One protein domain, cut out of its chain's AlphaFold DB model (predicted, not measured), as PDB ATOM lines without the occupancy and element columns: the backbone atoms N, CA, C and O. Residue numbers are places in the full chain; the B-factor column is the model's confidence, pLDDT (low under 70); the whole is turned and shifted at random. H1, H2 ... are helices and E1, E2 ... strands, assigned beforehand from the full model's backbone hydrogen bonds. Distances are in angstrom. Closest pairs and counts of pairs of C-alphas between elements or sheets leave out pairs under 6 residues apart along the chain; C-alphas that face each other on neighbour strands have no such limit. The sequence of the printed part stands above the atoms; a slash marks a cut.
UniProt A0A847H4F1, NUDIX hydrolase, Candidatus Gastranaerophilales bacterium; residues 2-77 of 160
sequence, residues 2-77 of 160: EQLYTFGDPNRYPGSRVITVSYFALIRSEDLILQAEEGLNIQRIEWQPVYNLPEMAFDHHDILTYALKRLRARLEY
ATOM      1  N   GLU A   2      11.656  50.020  52.645       89.06
ATOM      2  CA  GLU A   2      11.552  49.756  54.083       89.06
ATOM      3  C   GLU A   2      12.794  49.026  54.596       89.06
ATOM      4  O   GLU A   2      13.410  48.252  53.859       89.06
ATOM      5  N   GLN A   3      13.167  49.280  55.852       95.31
ATOM      6  CA  GLN A   3      14.234  48.527  56.506       95.31
ATOM      7  C   GLN A   3      13.747  47.103  56.783       95.31
ATOM      8  O   GLN A   3      12.664  46.900  57.334       95.31
ATOM      9  N   LEU A   4      14.564  46.118  56.417       94.56
ATOM     10  CA  LEU A   4      14.252  44.704  56.570       94.56
ATOM     11  C   LEU A   4      14.775  44.157  57.902       94.56
ATOM     12  O   LEU A   4      13.998  43.689  58.734       94.56
ATOM     13  N   TYR A   5      16.098  44.181  58.073       96.75
ATOM     14  CA  TYR A   5      16.796  43.642  59.240       96.75
ATOM     15  C   TYR A   5      18.262  44.091  59.273       96.75
ATOM     16  O   TYR A   5      18.811  44.511  58.249       96.75
ATOM     17  N   THR A   6      18.907  43.955  60.431       97.56
ATOM     18  CA  THR A   6      20.350  44.175  60.589       97.56
ATOM     19  C   THR A   6      21.055  42.840  60.805       97.56
ATOM     20  O   THR A   6      20.873  42.190  61.831       97.56
ATOM     21  N   PHE A   7      21.872  42.436  59.834       96.88
ATOM     22  CA  PHE A   7      22.645  41.198  59.841       96.88
ATOM     23  C   PHE A   7      24.038  41.459  60.406       96.88
ATOM     24  O   PHE A   7      24.763  42.332  59.926       96.88
ATOM     25  N   GLY A   8      24.403  40.713  61.447       96.44
ATOM     26  CA  GLY A   8      25.625  40.953  62.215       96.44
ATOM     27  C   GLY A   8      26.374  39.692  62.627       96.44
ATOM     28  O   GLY A   8      27.186  39.781  63.552       96.44
ATOM     29  N   ASP A   9      26.102  38.547  61.985       96.00
ATOM     30  CA  ASP A   9      26.875  37.316  62.185       96.00
ATOM     31  C   ASP A   9      28.378  37.618  61.991       96.00
ATOM     32  O   ASP A   9      28.738  38.233  60.986       96.00
ATOM     33  N   PRO A  10      29.266  37.262  62.938       95.31
ATOM     34  CA  PRO A  10      30.699  37.521  62.810       95.31
ATOM     35  C   PRO A  10      31.360  36.913  61.564       95.31
ATOM     36  O   PRO A  10      32.359  37.461  61.109       95.31
ATOM     37  N   ASN A  11      30.814  35.820  61.024       94.31
ATOM     38  CA  ASN A  11      31.401  35.039  59.933       94.31
ATOM     39  C   ASN A  11      30.791  35.343  58.558       94.31
ATOM     40  O   ASN A  11      31.190  34.737  57.567       94.31
ATOM     41  N   ARG A  12      29.838  36.278  58.468       93.81
ATOM     42  CA  ARG A  12      29.136  36.577  57.207       93.81
ATOM     43  C   ARG A  12      30.010  37.168  56.105       93.81
ATOM     44  O   ARG A  12      29.653  37.090  54.936       93.81
ATOM     45  N   TYR A  13      31.123  37.797  56.474       94.62
ATOM     46  CA  TYR A  13      32.075  38.371  55.533       94.62
ATOM     47  C   TYR A  13      33.485  37.851  55.841       94.62
ATOM     48  O   TYR A  13      33.955  38.007  56.973       94.62
ATOM     49  N   PRO A  14      34.187  37.246  54.867       91.88
ATOM     50  CA  PRO A  14      35.538  36.750  55.081       91.88
ATOM     51  C   PRO A  14      36.519  37.871  55.442       91.88
ATOM     52  O   PRO A  14      36.628  38.875  54.746       91.88
ATOM     53  N   GLY A  15      37.285  37.681  56.516       91.19
ATOM     54  CA  GLY A  15      38.439  38.529  56.830       91.19
ATOM     55  C   GLY A  15      38.135  39.876  57.492       91.19
ATOM     56  O   GLY A  15      39.070  40.623  57.768       91.19
ATOM     57  N   SER A  16      36.875  40.217  57.784       94.25
ATOM     58  CA  SER A  16      36.523  41.441  58.526       94.25
ATOM     59  C   SER A  16      35.141  41.353  59.167       94.25
ATOM     60  O   SER A  16      34.237  40.710  58.638       94.25
ATOM     61  N   ARG A  17      34.937  42.055  60.289       95.69
ATOM     62  CA  ARG A  17      33.608  42.174  60.901       95.69
ATOM     63  C   ARG A  17      32.773  43.196  60.133       95.69
ATOM     64  O   ARG A  17      33.058  44.387  60.188       95.69
ATOM     65  N   VAL A  18      31.711  42.735  59.476       96.94
ATOM     66  CA  VAL A  18      30.786  43.592  58.718       96.94
ATOM     67  C   VAL A  18      29.376  43.461  59.277       96.94
ATOM     68  O   VAL A  18      28.841  42.359  59.364       96.94
ATOM     69  N   ILE A  19      28.752  44.592  59.609       97.19
ATOM     70  CA  ILE A  19      27.329  44.670  59.956       97.19
ATOM     71  C   ILE A  19      26.591  45.252  58.751       97.19
ATOM     72  O   ILE A  19      26.939  46.330  58.274       97.19
ATOM     73  N   THR A  20      25.562  44.558  58.272       97.00
ATOM     74  CA  THR A  20      24.736  45.011  57.147       97.00
ATOM     75  C   THR A  20      23.353  45.398  57.642       97.00
ATOM     76  O   THR A  20      22.638  44.576  58.210       97.00
ATOM     77  N   VAL A  21      22.945  46.637  57.372       97.69
ATOM     78  CA  VAL A  21      21.550  47.070  57.510       97.69
ATOM     79  C   VAL A  21      20.891  46.915  56.148       97.69
ATOM     80  O   VAL A  21      21.260  47.587  55.189       97.69
ATOM     81  N   SER A  22      19.946  45.990  56.054       96.88
ATOM     82  CA  SER A  22      19.281  45.653  54.797       96.88
ATOM     83  C   SER A  22      17.970  46.416  54.634       96.88
ATOM     84  O   SER A  22      17.237  46.652  55.600       96.88
ATOM     85  N   TYR A  23      17.661  46.758  53.389       96.12
ATOM     86  CA  TYR A  23      16.416  47.390  52.971       96.12
ATOM     87  C   TYR A  23      15.839  46.624  51.789       96.12
ATOM     88  O   TYR A  23      16.578  46.001  51.028       96.12
ATOM     89  N   PHE A  24      14.525  46.698  51.608       93.88
ATOM     90  CA  PHE A  24      13.895  46.226  50.381       93.88
ATOM     91  C   PHE A  24      12.822  47.191  49.883       93.88
ATOM     92  O   PHE A  24      12.329  48.069  50.601       93.88
ATOM     93  N   ALA A  25      12.492  47.048  48.606       91.94
ATOM     94  CA  ALA A  25      11.456  47.808  47.939       91.94
ATOM     95  C   ALA A  25      10.713  46.900  46.961       91.94
ATOM     96  O   ALA A  25      11.276  45.947  46.427       91.94
ATOM     97  N   LEU A  26       9.446  47.223  46.734       90.81
ATOM     98  CA  LEU A  26       8.649  46.652  45.663       90.81
ATOM     99  C   LEU A  26       8.438  47.749  44.647       90.81
ATOM    100  O   LEU A  26       7.975  48.837  44.991       90.81
ATOM    101  N   ILE A  27       8.856  47.471  43.426       90.50
ATOM    102  CA  ILE A  27       8.810  48.419  42.329       90.50
ATOM    103  C   ILE A  27       8.403  47.631  41.098       90.50
ATOM    104  O   ILE A  27       8.769  46.463  40.946       90.50
ATOM    105  N   ARG A  28       7.630  48.268  40.230       90.50
ATOM    106  CA  ARG A  28       7.314  47.717  38.922       90.50
ATOM    107  C   ARG A  28       8.535  47.838  38.029       90.50
ATOM    108  O   ARG A  28       9.098  48.922  37.896       90.50
ATOM    109  N   SER A  29       8.927  46.732  37.411       89.88
ATOM    110  CA  SER A  29      10.061  46.699  36.486       89.88
ATOM    111  C   SER A  29       9.882  47.659  35.315       89.88
ATOM    112  O   SER A  29      10.860  48.222  34.843       89.88
ATOM    113  N   GLU A  30       8.641  47.876  34.877       88.56
ATOM    114  CA  GLU A  30       8.316  48.743  33.738       88.56
ATOM    115  C   GLU A  30       8.459  50.234  34.063       88.56
ATOM    116  O   GLU A  30       8.565  51.047  33.151       88.56
ATOM    117  N   ASP A  31       8.463  50.592  35.350       89.31
ATOM    118  CA  ASP A  31       8.585  51.979  35.803       89.31
ATOM    119  C   ASP A  31      10.061  52.384  36.008       89.31
ATOM    120  O   ASP A  31      10.344  53.509  36.423       89.31
ATOM    121  N   LEU A  32      11.014  51.482  35.737       89.38
ATOM    122  CA  LEU A  32      12.442  51.700  35.957       89.38
ATOM    123  C   LEU A  32      13.274  51.455  34.699       89.38
ATOM    124  O   LEU A  32      13.128  50.452  34.003       89.38
ATOM    125  N   ILE A  33      14.242  52.344  34.483       88.94
ATOM    126  CA  ILE A  33      15.338  52.146  33.536       88.94
ATOM    127  C   ILE A  33      16.567  51.764  34.357       88.94
ATOM    128  O   ILE A  33      17.014  52.534  35.206       88.94
ATOM    129  N   LEU A  34      17.103  50.565  34.127       88.31
ATOM    130  CA  LEU A  34      18.330  50.121  34.782       88.31
ATOM    131  C   LEU A  34      19.523  50.807  34.118       88.31
ATOM    132  O   LEU A  34      19.760  50.626  32.925       88.31
ATOM    133  N   GLN A  35      20.265  51.593  34.891       85.00
ATOM    134  CA  GLN A  35      21.482  52.262  34.442       85.00
ATOM    135  C   GLN A  35      22.595  51.981  35.443       85.00
ATOM    136  O   GLN A  35      22.392  52.090  36.652       85.00
ATOM    137  N   ALA A  36      23.756  51.579  34.932       82.56
ATOM    138  CA  ALA A  36      24.956  51.493  35.743       82.56
ATOM    139  C   ALA A  36      25.517  52.899  35.950       82.56
ATOM    140  O   ALA A  36      25.545  53.702  35.019       82.56
ATOM    141  N   GLU A  37      25.943  53.185  37.173       81.75
ATOM    142  CA  GLU A  37      26.608  54.442  37.487       81.75
ATOM    143  C   GLU A  37      27.985  54.484  36.817       81.75
ATOM    144  O   GLU A  37      28.770  53.532  36.907       81.75
ATOM    145  N   GLU A  38      28.273  55.589  36.132       79.06
ATOM    146  CA  GLU A  38      29.571  55.805  35.502       79.06
ATOM    147  C   GLU A  38      30.683  55.834  36.560       79.06
ATOM    148  O   GLU A  38      30.562  56.465  37.607       79.06
ATOM    149  N   GLY A  39      31.791  55.140  36.287       79.69
ATOM    150  CA  GLY A  39      32.936  55.068  37.200       79.69
ATOM    151  C   GLY A  39      32.894  53.915  38.208       79.69
ATOM    152  O   GLY A  39      33.908  53.659  38.858       79.69
ATOM    153  N   LEU A  40      31.794  53.160  38.299       79.69
ATOM    154  CA  LEU A  40      31.765  51.887  39.022       79.69
ATOM    155  C   LEU A  40      32.095  50.719  38.079       79.69
ATOM    156  O   LEU A  40      31.662  50.685  36.929       79.69
ATOM    157  N   ASN A  41      32.843  49.722  38.568       82.31
ATOM    158  CA  ASN A  41      33.155  48.499  37.811       82.31
ATOM    159  C   ASN A  41      31.959  47.526  37.805       82.31
ATOM    160  O   ASN A  41      32.037  46.406  38.311       82.31
ATOM    161  N   ILE A  42      30.820  47.988  37.292       83.12
ATOM    162  CA  ILE A  42      29.593  47.204  37.195       83.12
ATOM    163  C   ILE A  42      29.528  46.577  35.807       83.12
ATOM    164  O   ILE A  42      29.308  47.259  34.811       83.12
ATOM    165  N   GLN A  43      29.689  45.257  35.747       81.56
ATOM    166  CA  GLN A  43      29.656  44.528  34.477       81.56
ATOM    167  C   GLN A  43      28.230  44.317  33.954       81.56
ATOM    168  O   GLN A  43      28.021  44.245  32.745       81.56
ATOM    169  N   ARG A  44      27.247  44.173  34.854       83.88
ATOM    170  CA  ARG A  44      25.863  43.843  34.495       83.88
ATOM    171  C   ARG A  44      24.884  44.268  35.588       83.88
ATOM    172  O   ARG A  44      25.131  44.014  36.765       83.88
ATOM    173  N   ILE A  45      23.761  44.862  35.182       89.44
ATOM    174  CA  ILE A  45      22.595  45.139  36.034       89.44
ATOM    175  C   ILE A  45      21.362  44.652  35.290       89.44
ATOM    176  O   ILE A  45      21.118  45.064  34.159       89.44
ATOM    177  N   GLU A  46      20.587  43.775  35.916       90.44
ATOM    178  CA  GLU A  46      19.408  43.197  35.282       90.44
ATOM    179  C   GLU A  46      18.393  42.671  36.294       90.44
ATOM    180  O   GLU A  46      18.721  42.358  37.440       90.44
ATOM    181  N   TRP A  47      17.152  42.531  35.833       92.25
ATOM    182  CA  TRP A  47      16.111  41.823  36.562       92.25
ATOM    183  C   TRP A  47      16.346  40.317  36.478       92.25
ATOM    184  O   TRP A  47      16.432  39.758  35.386       92.25
ATOM    185  N   GLN A  48      16.404  39.657  37.633       93.25
ATOM    186  CA  GLN A  48      16.583  38.211  37.728       93.25
ATOM    187  C   GLN A  48      15.345  37.535  38.336       93.25
ATOM    188  O   GLN A  48      14.762  38.074  39.286       93.25
ATOM    189  N   PRO A  49      14.920  36.356  37.839       93.31
ATOM    190  CA  PRO A  49      13.825  35.611  38.444       93.31
ATOM    191  C   PRO A  49      14.194  35.169  39.863       93.31
ATOM    192  O   PRO A  49      15.116  34.385  40.061       93.31
ATOM    193  N   VAL A  50      13.428  35.617  40.858       93.56
ATOM    194  CA  VAL A  50      13.759  35.411  42.281       93.56
ATOM    195  C   VAL A  50      13.848  33.936  42.709       93.56
ATOM    196  O   VAL A  50      14.513  33.615  43.687       93.56
ATOM    197  N   TYR A  51      13.201  33.030  41.971       93.69
ATOM    198  CA  TYR A  51      13.219  31.583  42.231       93.69
ATOM    199  C   TYR A  51      14.189  30.805  41.334       93.69
ATOM    200  O   TYR A  51      14.193  29.578  41.365       93.69
ATOM    201  N   ASN A  52      14.990  31.502  40.528       94.00
ATOM    202  CA  ASN A  52      16.026  30.922  39.681       94.00
ATOM    203  C   ASN A  52      17.226  31.878  39.616       94.00
ATOM    204  O   ASN A  52      17.592  32.373  38.550       94.00
ATOM    205  N   LEU A  53      17.764  32.206  40.791       93.81
ATOM    206  CA  LEU A  53      18.882  33.131  40.925       93.81
ATOM    207  C   LEU A  53      20.223  32.420  40.734       93.81
ATOM    208  O   LEU A  53      20.347  31.250  41.104       93.81
ATOM    209  N   PRO A  54      21.235  33.126  40.203       93.25
ATOM    210  CA  PRO A  54      22.606  32.639  40.216       93.25
ATOM    211  C   PRO A  54      23.160  32.596  41.648       93.25
ATOM    212  O   PRO A  54      22.525  33.059  42.601       93.25
ATOM    213  N   GLU A  55      24.378  32.075  41.790       93.56
ATOM    214  CA  GLU A  55      25.134  32.191  43.034       93.56
ATOM    215  C   GLU A  55      25.265  33.666  43.443       93.56
ATOM    216  O   GLU A  55      25.549  34.543  42.622       93.56
ATOM    217  N   MET A  56      25.004  33.941  44.720       93.94
ATOM    218  CA  MET A  56      25.013  35.289  45.274       93.94
ATOM    219  C   MET A  56      26.213  35.463  46.199       93.94
ATOM    220  O   MET A  56      26.659  34.519  46.842       93.94
ATOM    221  N   ALA A  57      26.716  36.691  46.295       92.94
ATOM    222  CA  ALA A  57      27.837  36.999  47.170       92.94
ATOM    223  C   ALA A  57      27.479  36.800  48.655       92.94
ATOM    224  O   ALA A  57      26.399  37.197  49.097       92.94
ATOM    225  N   PHE A  58      28.429  36.275  49.431       94.81
ATOM    226  CA  PHE A  58      28.345  36.176  50.894       94.81
ATOM    227  C   PHE A  58      27.039  35.510  51.373       94.81
ATOM    228  O   PHE A  58      26.653  34.455  50.880       94.81
ATOM    229  N   ASP A  59      26.347  36.139  52.323       95.44
ATOM    230  CA  ASP A  59      25.065  35.722  52.890       95.44
ATOM    231  C   ASP A  59      23.853  36.350  52.170       95.44
ATOM    232  O   ASP A  59      22.742  36.372  52.704       95.44
ATOM    233  N   HIS A  60      24.013  36.881  50.950       96.06
ATOM    234  CA  HIS A  60      22.916  37.580  50.263       96.06
ATOM    235  C   HIS A  60      21.717  36.665  49.966       96.06
ATOM    236  O   HIS A  60      20.581  37.146  49.911       96.06
ATOM    237  N   HIS A  61      21.941  35.354  49.824       95.94
ATOM    238  CA  HIS A  61      20.857  34.380  49.699       95.94
ATOM    239  C   HIS A  61      19.976  34.332  50.962       95.94
ATOM    240  O   HIS A  61      18.746  34.282  50.866       95.94
ATOM    241  N   ASP A  62      20.582  34.428  52.149       95.06
ATOM    242  CA  ASP A  62      19.866  34.445  53.428       95.06
ATOM    243  C   ASP A  62      19.086  35.750  53.607       95.06
ATOM    244  O   ASP A  62      17.918  35.734  54.014       95.06
ATOM    245  N   ILE A  63      19.690  36.882  53.225       96.88
ATOM    246  CA  ILE A  63      19.028  38.195  53.227       96.88
ATOM    247  C   ILE A  63      17.778  38.158  52.342       96.88
ATOM    248  O   ILE A  63      16.697  38.573  52.775       96.88
ATOM    249  N   LEU A  64      17.891  37.628  51.121       96.38
ATOM    250  CA  LEU A  64      16.763  37.513  50.200       96.38
ATOM    251  C   LEU A  64      15.686  36.560  50.728       96.38
ATOM    252  O   LEU A  64      14.494  36.871  50.662       96.38
ATOM    253  N   THR A  65      16.086  35.414  51.275       95.50
ATOM    254  CA  THR A  65      15.157  34.444  51.866       95.50
ATOM    255  C   THR A  65      14.355  35.083  53.001       95.50
ATOM    256  O   THR A  65      13.129  34.933  53.073       95.50
ATOM    257  N   TYR A  66      15.017  35.872  53.849       96.50
ATOM    258  CA  TYR A  66      14.361  36.636  54.902       96.50
ATOM    259  C   TYR A  66      13.436  37.730  54.338       96.50
ATOM    260  O   TYR A  66      12.310  37.885  54.822       96.50
ATOM    261  N   ALA A  67      13.848  38.431  53.276       95.62
ATOM    262  CA  ALA A  67      13.019  39.421  52.582       95.62
ATOM    263  C   ALA A  67      11.722  38.801  52.041       95.62
ATOM    264  O   ALA A  67      10.633  39.313  52.304       95.62
ATOM    265  N   LEU A  68      11.813  37.653  51.360       94.94
ATOM    266  CA  LEU A  68      10.654  36.920  50.847       94.94
ATOM    267  C   LEU A  68       9.730  36.452  51.973       94.94
ATOM    268  O   LEU A  68       8.512  36.595  51.870       94.94
ATOM    269  N   LYS A  69      10.288  35.932  53.072       94.31
ATOM    270  CA  LYS A  69       9.507  35.553  54.258       94.31
ATOM    271  C   LYS A  69       8.740  36.751  54.820       94.31
ATOM    272  O   LYS A  69       7.543  36.644  55.091       94.31
ATOM    273  N   ARG A  70       9.407  37.901  54.966       92.75
ATOM    274  CA  ARG A  70       8.798  39.136  55.473       92.75
ATOM    275  C   ARG A  70       7.708  39.648  54.535       92.75
ATOM    276  O   ARG A  70       6.625  39.993  55.002       92.75
ATOM    277  N   LEU A  71       7.967  39.649  53.231       92.56
ATOM    278  CA  LEU A  71       7.019  40.065  52.204       92.56
ATOM    279  C   LEU A  71       5.760  39.185  52.191       92.56
ATOM    280  O   LEU A  71       4.647  39.706  52.155       92.56
ATOM    281  N   ARG A  72       5.914  37.860  52.291       92.38
ATOM    282  CA  ARG A  72       4.785  36.918  52.374       92.38
ATOM    283  C   ARG A  72       3.932  37.162  53.614       92.38
ATOM    284  O   ARG A  72       2.721  37.295  53.490       92.38
ATOM    285  N   ALA A  73       4.557  37.335  54.780       89.19
ATOM    286  CA  ALA A  73       3.837  37.689  56.003       89.19
ATOM    287  C   ALA A  73       3.089  39.028  55.867       89.19
ATOM    288  O   ALA A  73       2.011  39.212  56.423       89.19
ATOM    289  N   ARG A  74       3.630  39.983  55.098       86.81
ATOM    290  CA  ARG A  74       2.958  41.260  54.829       86.81
ATOM    291  C   ARG A  74       1.742  41.129  53.919       86.81
ATOM    292  O   ARG A  74       0.798  41.896  54.114       86.81
ATOM    293  N   LEU A  75       1.738  40.206  52.956       85.00
ATOM    294  CA  LEU A  75       0.566  39.977  52.102       85.00
ATOM    295  C   LEU A  75      -0.674  39.596  52.906       85.00
ATOM    296  O   LEU A  75      -1.782  39.946  52.515       85.00
ATOM    297  N   GLU A  76      -0.492  38.921  54.037       72.88
ATOM    298  CA  GLU A  76      -1.601  38.523  54.898       72.88
ATOM    299  C   GLU A  76      -2.320  39.718  55.528       72.88
ATOM    300  O   GLU A  76      -3.498  39.615  55.828       72.88
ATOM    301  N   TYR A  77      -1.671  40.863  55.732       67.12
ATOM    302  CA  TYR A  77      -2.268  41.956  56.517       67.12
ATOM    303  C   TYR A  77      -2.225  43.315  55.820       67.12
ATOM    304  O   TYR A  77      -2.765  44.293  56.338       67.12
TER     305      TYR A  77
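What this domain is: This is residues 2 to 77 of the 160 residues of the protein "NUDIX hydrolase" of Candidatus Gastranaerophilales bacterium (UniProt A0A847H4F1). There is little regular structure here: a hairpin of two strands, E1 and E2, has one helix, H1, over one face, and a long loop, residues 25 to 59, swings far out and folds back to the helix. Residues 37 to 43 and 72 to 77 stick out. The printed part has 76 residues, with E1, E2 and H1 in that order, an antiparallel sheet and a mixed class; named elements hold 27 residues. It is loose, with a radius of gyration of the C-alphas of 14.6 A and spans of 42 by 38 by 23 A.

How they stand to each other: Start at E1, residues 2 to 7, and E2, residues 20 to 24, an antiparallel hairpin at 152 degrees; N 4 and O 22, 2.8 A apart, are within hydrogen-bond range. In H1, residues 60 to 75, every O i to N i+4 pair is within range. Its closest C-alpha to both strands is that of Ala 67, 6.7 A from C-alpha Leu 4 and 7.2 A from C-alpha Phe 24.

Where its parts are: Find C-alpha 2 at (11.552, 49.756, 54.083); E1 runs 15.1 A, E2 12.8 A. H1 runs 22.6 A to C-alpha 75 at (0.566, 39.977, 52.102).

The domain as a whole: The farthest C-alphas, Gly 39 and Tyr 77, are 42.2 A apart. The printed part has no cut, and both links are long. Residue 77 is under pLDDT 70.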